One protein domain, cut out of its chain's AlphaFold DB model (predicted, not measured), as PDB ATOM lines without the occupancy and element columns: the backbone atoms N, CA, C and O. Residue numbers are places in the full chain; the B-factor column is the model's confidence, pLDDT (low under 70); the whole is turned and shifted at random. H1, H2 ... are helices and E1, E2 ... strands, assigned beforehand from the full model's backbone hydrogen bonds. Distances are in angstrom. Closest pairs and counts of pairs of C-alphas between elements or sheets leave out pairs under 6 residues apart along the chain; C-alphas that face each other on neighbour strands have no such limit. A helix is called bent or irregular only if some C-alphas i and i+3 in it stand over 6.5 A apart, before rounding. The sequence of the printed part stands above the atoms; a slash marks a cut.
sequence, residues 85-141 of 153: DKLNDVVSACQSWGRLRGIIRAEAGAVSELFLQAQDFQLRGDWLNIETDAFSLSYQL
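AT A GLANCE: This is residues 85 to 141 of the 153 residues of the protein "Precorrin-3B C17-methyltransferase" of methanotrophic endosymbiont of Bathymodiolus azoricus (Menez Gwen) (UniProt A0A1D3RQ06). A small antiparallel sheet, E3 - E4 - E5, has helix H1 beside its E3 edge, while a separate long hairpin, E1 with E2, reaches away from the end of H1. The printed part has 57 residues, with one named helix followed by five named strands, class mixed. It is only just compact, close to loose: radius of gyration of the C-alphas 11.9 A, spans 33 by 22 by 18 A.

IN THESE COORDINATES: Find E3 at residues 121 to 124, E4 at 127 to 131 and E5 at 136 to 140, ending at C-alpha 140 (219.224, 185.985, 217.217). H1, residues 85 to 97, runs 21.3 A from C-alpha 85 (206.143, 187.914, 224.565); it is irregular, C-alphas 85 and 88 being 7.2 A apart. E1, 99 to 105, spans 19.8 A; E2, 111 to 117, 19.3 A.

HOW THE PARTS SIT: E3, E4 and E5 form a meander, each strand the antiparallel neighbour of the one before; see N 122 to O 129, 2.9 A, and N 128 to O 139, 2.8 A. H1 only grazes this sheet with residues 87 to 95; Gln 95 and Phe 121 have its closest C-alphas to E3, 7.0 A. In H1, 6 of 9 O i to N i+4 pairs are within hydrogen-bond range. In the antiparallel hairpin E1 and E2, N 102 to O 114 is 2.8 A. E2 and E3 meet only through their link.

THE WHOLE: The C-alphas farthest apart, Ser 96 and Ala 108, are 33.3 A apart. The printed part has no cut, its links are tight, and no printed residue is under 70 in pLDDT.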
ATOM      1  N   ASP A  85     206.373 187.701 223.131       86.25
ATOM      2  CA  ASP A  85     206.143 187.914 224.565       86.25
ATOM      3  C   ASP A  85     206.161 186.614 225.391       86.25
ATOM      4  O   ASP A  85     206.302 186.658 226.613       86.25
ATOM      5  N   LYS A  86     206.064 185.452 224.733       88.50
ATOM      6  CA  LYS A  86     206.118 184.116 225.343       88.50
ATOM      7  C   LYS A  86     207.475 183.432 225.237       88.50
ATOM      8  O   LYS A  86     207.639 182.345 225.788       88.50
ATOM      9  N   LEU A  87     208.463 184.046 224.584       84.75
ATOM     10  CA  LEU A  87     209.790 183.440 224.427       84.75
ATOM     11  C   LEU A  87     210.470 183.161 225.772       84.75
ATOM     12  O   LEU A  87     211.014 182.075 225.960       84.75
ATOM     13  N   ASN A  88     210.382 184.097 226.723       87.44
ATOM     14  CA  ASN A  88     210.932 183.912 228.068       87.44
ATOM     15  C   ASN A  88     210.289 182.725 228.794       87.44
ATOM     16  O   ASN A  88     211.000 181.911 229.385       87.44
ATOM     17  N   ASP A  89     208.963 182.599 228.705       90.12
ATOM     18  CA  ASP A  89     208.212 181.501 229.319       90.12
ATOM     19  C   ASP A  89     208.645 180.150 228.722       90.12
ATOM     20  O   ASP A  89     208.908 179.194 229.452       90.12
ATOM     21  N   VAL A  90     208.786 180.083 227.391       89.06
ATOM     22  CA  VAL A  90     209.198 178.863 226.681       89.06
ATOM     23  C   VAL A  90     210.628 178.462 227.032       89.06
ATOM     24  O   VAL A  90     210.860 177.301 227.370       89.06
ATOM     25  N   VAL A  91     211.586 179.394 226.992       87.75
ATOM     26  CA  VAL A  91     212.981 179.079 227.343       87.75
ATOM     27  C   VAL A  91     213.085 178.645 228.803       87.75
ATOM     28  O   VAL A  91     213.737 177.641 229.082       87.75
ATOM     29  N   SER A  92     212.372 179.314 229.713       89.62
ATOM     30  CA  SER A  92     212.330 178.931 231.131       89.62
ATOM     31  C   SER A  92     211.761 177.523 231.326       89.62
ATOM     32  O   SER A  92     212.327 176.724 232.070       89.62
ATOM     33  N   ALA A  93     210.687 177.167 230.614       90.19
ATOM     34  CA  ALA A  93     210.123 175.817 230.667       90.19
ATOM     35  C   ALA A  93     211.117 174.748 230.174       90.19
ATOM     36  O   ALA A  93     211.183 173.647 230.736       90.19
ATOM     37  N   CYS A  94     211.924 175.082 229.162       89.19
ATOM     38  CA  CYS A  94     212.913 174.172 228.587       89.19
ATOM     39  C   CYS A  94     214.089 173.881 229.519       89.19
ATOM     40  O   CYS A  94     214.675 172.810 229.402       89.19
ATOM     41  N   GLN A  95     214.418 174.762 230.471       88.38
ATOM     42  CA  GLN A  95     215.556 174.565 231.385       88.38
ATOM     43  C   GLN A  95     215.490 173.236 232.158       88.38
ATOM     44  O   GLN A  95     216.521 172.671 232.518       88.38
ATOM     45  N   SER A  96     214.283 172.694 232.356       90.44
ATOM     46  CA  SER A  96     214.049 171.403 233.016       90.44
ATOM     47  C   SER A  96     214.332 170.166 232.147       90.44
ATOM     48  O   SER A  96     214.330 169.048 232.659       90.44
ATOM     49  N   TRP A  97     214.582 170.327 230.844       92.00
ATOM     50  CA  TRP A  97     214.706 169.207 229.901       92.00
ATOM     51  C   TRP A  97     216.045 168.458 230.000       92.00
ATOM     52  O   TRP A  97     216.185 167.362 229.458       92.00
ATOM     53  N   GLY A  98     217.032 169.018 230.707       92.81
ATOM     54  CA  GLY A  98     218.344 168.401 230.893       92.81
ATOM     55  C   GLY A  98     219.205 168.450 229.629       92.81
ATOM     56  O   GLY A  98     219.391 169.516 229.042       92.81
ATOM     57  N   ARG A  99     219.765 167.303 229.221       92.88
ATOM     58  CA  ARG A  99     220.667 167.218 228.062       92.88
ATOM     59  C   ARG A  99     219.893 167.304 226.754       92.88
ATOM     60  O   ARG A  99     219.010 166.488 226.501       92.88
ATOM     61  N   LEU A 100     220.304 168.228 225.897       91.31
ATOM     62  CA  LEU A 100     219.731 168.460 224.579       91.31
ATOM     63  C   LEU A 100     220.771 168.235 223.485       91.31
ATOM     64  O   LEU A 100     221.974 168.384 223.692       91.31
ATOM     65  N   ARG A 101     220.283 167.902 222.293       89.62
ATOM     66  CA  ARG A 101     221.076 167.830 221.067       89.62
ATOM     67  C   ARG A 101     220.728 169.039 220.202       89.62
ATOM     68  O   ARG A 101     219.608 169.137 219.706       89.62
ATOM     69  N   GLY A 102     221.671 169.957 220.041       87.56
ATOM     70  CA  GLY A 102     221.577 171.079 219.114       87.56
ATOM     71  C   GLY A 102     222.106 170.685 217.739       87.56
ATOM     72  O   GLY A 102     223.160 170.064 217.637       87.56
ATOM     73  N   ILE A 103     221.390 171.054 216.678       86.25
ATOM     74  CA  ILE A 103     221.846 170.891 215.293       86.25
ATOM     75  C   ILE A 103     221.844 172.272 214.650       86.25
ATOM     76  O   ILE A 103     220.787 172.890 214.511       86.25
ATOM     77  N   ILE A 104     223.021 172.742 214.249       84.25
ATOM     78  CA  ILE A 104     223.216 174.023 213.571       84.25
ATOM     79  C   ILE A 104     223.617 173.726 212.133       84.25
ATOM     80  O   ILE A 104     224.536 172.946 211.887       84.25
ATOM     81  N   ARG A 105     222.916 174.341 211.184       80.38
ATOM     82  CA  ARG A 105     223.185 174.196 209.751       80.38
ATOM     83  C   ARG A 105     223.609 175.546 209.200       80.38
ATOM     84  O   ARG A 105     222.887 176.524 209.372       80.38
ATOM     85  N   ALA A 106     224.774 175.587 208.570       80.12
ATOM     86  CA  ALA A 106     225.234 176.747 207.824       80.12
ATOM     87  C   ALA A 106     224.756 176.657 206.370       80.12
ATOM     88  O   ALA A 106     224.632 175.561 205.822       80.12
ATOM     89  N   GLU A 107     224.562 177.804 205.722       73.00
ATOM     90  CA  GLU A 107     224.126 177.875 204.316       73.00
ATOM     91  C   GLU A 107     225.077 177.142 203.361       73.00
ATOM     92  O   GLU A 107     224.639 176.514 202.404       73.00
ATOM     93  N   ALA A 108     226.380 177.141 203.657       79.25
ATOM     94  CA  ALA A 108     227.397 176.433 202.878       79.25
ATOM     95  C   ALA A 108     227.382 174.895 203.062       79.25
ATOM     96  O   ALA A 108     228.307 174.214 202.625       79.25
ATOM     97  N   GLY A 109     226.370 174.339 203.739       74.38
ATOM     98  CA  GLY A 109     226.174 172.897 203.913       74.38
ATOM     99  C   GLY A 109     226.890 172.282 205.117       74.38
ATOM    100  O   GLY A 109     226.735 171.089 205.374       74.38
ATOM    101  N   ALA A 110     227.647 173.067 205.891       82.38
ATOM    102  CA  ALA A 110     228.237 172.579 207.133       82.38
ATOM    103  C   ALA A 110     227.141 172.299 208.175       82.38
ATOM    104  O   ALA A 110     226.263 173.134 208.414       82.38
ATOM    105  N   VAL A 111     227.216 171.131 208.815       85.56
ATOM    106  CA  VAL A 111     226.320 170.733 209.904       85.56
ATOM    107  C   VAL A 111     227.150 170.519 211.161       85.56
ATOM    108  O   VAL A 111     228.051 169.683 211.176       85.56
ATOM    109  N   SER A 112     226.818 171.260 212.211       86.44
ATOM    110  CA  SER A 112     227.420 171.121 213.532       86.44
ATOM    111  C   SER A 112     226.404 170.530 214.494       86.44
ATOM    112  O   SER A 112     225.285 171.028 214.627       86.44
ATOM    113  N   GLU A 113     226.813 169.476 215.185       89.44
ATOM    114  CA  GLU A 113     226.046 168.868 216.259       89.44
ATOM    115  C   GLU A 113     226.671 169.233 217.604       89.44
ATOM    116  O   GLU A 113     227.876 169.082 217.798       89.44
ATOM    117  N   LEU A 114     225.844 169.715 218.528       89.94
ATOM    118  CA  LEU A 114     226.255 170.129 219.862       89.94
ATOM    119  C   LEU A 114     225.453 169.365 220.912       89.94
ATOM    120  O   LEU A 114     224.233 169.238 220.807       89.94
ATOM    121  N   PHE A 115     226.125 168.917 221.966       90.44
ATOM    122  CA  PHE A 115     225.461 168.423 223.167       90.44
ATOM    123  C   PHE A 115     225.381 169.563 224.177       90.44
ATOM    124  O   PHE A 115     226.402 170.076 224.627       90.44
ATOM    125  N   LEU A 116     224.158 169.972 224.492       91.75
ATOM    126  CA  LEU A 116     223.837 171.153 225.284       91.75
ATOM    127  C   LEU A 116     223.187 170.733 226.605       91.75
ATOM    128  O   LEU A 116     222.594 169.655 226.695       91.75
ATOM    129  N   GLN A 117     223.233 171.601 227.610       92.62
ATOM    130  CA  GLN A 117     222.349 171.506 228.769       92.62
ATOM    131  C   GLN A 117     221.317 172.622 228.680       92.62
ATOM    132  O   GLN A 117     221.666 173.783 228.486       92.62
ATOM    133  N   ALA A 118     220.041 172.283 228.833       90.94
ATOM    134  CA  ALA A 118     218.963 173.258 228.713       90.94
ATOM    135  C   ALA A 118     219.041 174.367 229.777       90.94
ATOM    136  O   ALA A 118     218.621 175.492 229.532       90.94
ATOM    137  N   GLN A 119     219.615 174.065 230.946       92.00
ATOM    138  CA  GLN A 119     219.871 175.040 232.012       92.00
ATOM    139  C   GLN A 119     220.865 176.145 231.616       92.00
ATOM    140  O   GLN A 119     220.843 177.211 232.226       92.00
ATOM    141  N   ASP A 120     221.698 175.922 230.594       91.69
ATOM    142  CA  ASP A 120     222.695 176.902 230.141       91.69
ATOM    143  C   ASP A 120     222.082 177.942 229.183       91.69
ATOM    144  O   ASP A 120     222.771 178.844 228.708       91.69
ATOM    145  N   PHE A 121     220.784 177.830 228.879       91.62
ATOM    146  CA  PHE A 121     220.086 178.728 227.964       91.62
ATOM    147  C   PHE A 121     219.779 180.052 228.662       91.62
ATOM    148  O   PHE A 121     219.003 180.107 229.622       91.62
ATOM    149  N   GLN A 122     220.351 181.134 228.138       90.12
ATOM    150  CA  GLN A 122     220.172 182.486 228.656       90.12
ATOM    151  C   GLN A 122     219.607 183.409 227.578       90.12
ATOM    152  O   GLN A 122     220.248 183.666 226.558       90.12
ATOM    153  N   LEU A 123     218.420 183.962 227.826       89.00
ATOM    154  CA  LEU A 123     217.874 185.031 226.996       89.00
ATOM    155  C   LEU A 123     218.446 186.384 227.424       89.00
ATOM    156  O   LEU A 123     218.405 186.748 228.600       89.00
ATOM    157  N   ARG A 124     218.971 187.139 226.457       88.56
ATOM    158  CA  ARG A 124     219.441 188.520 226.632       88.56
ATOM    159  C   ARG A 124     218.849 189.372 225.505       88.56
ATOM    160  O   ARG A 124     219.398 189.422 224.408       88.56
ATOM    161  N   GLY A 125     217.701 190.003 225.763       85.56
ATOM    162  CA  GLY A 125     216.904 190.639 224.705       85.56
ATOM    163  C   GLY A 125     216.421 189.595 223.695       85.56
ATOM    164  O   GLY A 125     215.926 188.546 224.098       85.56
ATOM    165  N   ASP A 126     216.637 189.840 222.401       83.81
ATOM    166  CA  ASP A 126     216.272 188.910 221.319       83.81
ATOM    167  C   ASP A 126     217.330 187.832 221.032       83.81
ATOM    168  O   ASP A 126     217.252 187.124 220.026       83.81
ATOM    169  N   TRP A 127     218.339 187.697 221.897       87.75
ATOM    170  CA  TRP A 127     219.406 186.712 221.744       87.75
ATOM    171  C   TRP A 127     219.238 185.550 222.714       87.75
ATOM    172  O   TRP A 127     219.183 185.747 223.929       87.75
ATOM    173  N   LEU A 128     219.256 184.332 222.175       89.50
ATOM    174  CA  LEU A 128     219.499 183.119 222.943       89.50
ATOM    175  C   LEU A 128     221.006 182.869 222.995       89.50
ATOM    176  O   LEU A 128     221.646 182.682 221.961       89.50
ATOM    177  N   ASN A 129     221.561 182.866 224.201       91.56
ATOM    178  CA  ASN A 129     222.973 182.628 224.452       91.56
ATOM    179  C   ASN A 129     223.158 181.322 225.211       91.56
ATOM    180  O   ASN A 129     222.383 180.995 226.111       91.56
ATOM    181  N   ILE A 130     224.203 180.598 224.834       92.06
ATOM    182  CA  ILE A 130     224.667 179.383 225.489       92.06
ATOM    183  C   ILE A 130     226.169 179.554 225.667       92.06
ATOM    184  O   ILE A 130     226.923 179.559 224.694       92.06
ATOM    185  N   GLU A 131     226.594 179.742 226.907       89.31
ATOM    186  CA  GLU A 131     227.993 179.946 227.276       89.31
ATOM    187  C   GLU A 131     228.435 178.752 228.126       89.31
ATOM    188  O   GLU A 131     227.859 178.476 229.176       89.31
ATOM    189  N   THR A 132     229.443 178.026 227.648       86.50
ATOM    190  CA  THR A 132     230.060 176.894 228.348       86.50
ATOM    191  C   THR A 132     231.577 177.055 228.331       86.50
ATOM    192  O   THR A 132     232.114 177.839 227.548       86.50
ATOM    193  N   ASP A 133     232.290 176.255 229.122       86.19
ATOM    194  CA  ASP A 133     233.761 176.256 229.117       86.19
ATOM    195  C   ASP A 133     234.363 175.828 227.764       86.19
ATOM    196  O   ASP A 133     235.507 176.161 227.457       86.19
ATOM    197  N   ALA A 134     233.612 175.077 226.950       85.75
ATOM    198  CA  ALA A 134     234.089 174.526 225.682       85.75
ATOM    199  C   ALA A 134     233.723 175.390 224.465       85.75
ATOM    200  O   ALA A 134     234.438 175.371 223.462       85.75
ATOM    201  N   PHE A 135     232.601 176.109 224.520       87.75
ATOM    202  CA  PHE A 135     232.126 176.950 223.424       87.75
ATOM    203  C   PHE A 135     231.132 178.009 223.909       87.75
ATOM    204  O   PHE A 135     230.441 177.840 224.916       87.75
ATOM    205  N   SER A 136     230.997 179.059 223.104       89.62
ATOM    206  CA  SER A 136     229.934 180.055 223.200       89.62
ATOM    207  C   SER A 136     229.108 180.050 221.917       89.62
ATOM    208  O   SER A 136     229.670 180.081 220.819       89.62
ATOM    209  N   LEU A 137     227.787 180.049 222.048       89.19
ATOM    210  CA  LEU A 137     226.847 180.165 220.941       89.19
ATOM    211  C   LEU A 137     225.853 181.287 221.236       89.19
ATOM    212  O   LEU A 137     225.210 181.292 222.282       89.19
ATOM    213  N   SER A 138     225.686 182.187 220.274       89.19
ATOM    214  CA  SER A 138     224.687 183.252 220.320       89.19
ATOM    215  C   SER A 138     223.806 183.164 219.083       89.19
ATOM    216  O   SER A 138     224.308 183.058 217.963       89.19
ATOM    217  N   TYR A 139     222.494 183.204 219.286       83.81
ATOM    218  CA  TYR A 139     221.506 183.082 218.222       83.81
ATOM    219  C   TYR A 139     220.445 184.172 218.333       83.81
ATOM    220  O   TYR A 139     219.819 184.319 219.383       83.81
ATOM    221  N   GLN A 140     220.230 184.925 217.255       84.12
ATOM    222  CA  GLN A 140     219.224 185.985 217.217       84.12
ATOM    223  C   GLN A 140     217.862 185.404 216.835       84.12
ATOM    224  O   GLN A 140     217.694 184.839 215.751       84.12
ATOM    225  N   LEU A 141     216.882 185.546 217.726       74.62
ATOM    226  CA  LEU A 141     215.549 184.963 217.581       74.62
ATOM    227  C   LEU A 141     214.655 185.753 216.614       74.62
ATOM    228  O   LEU A 141     213.827 185.146 215.944       74.62
TER     229      LEU A 141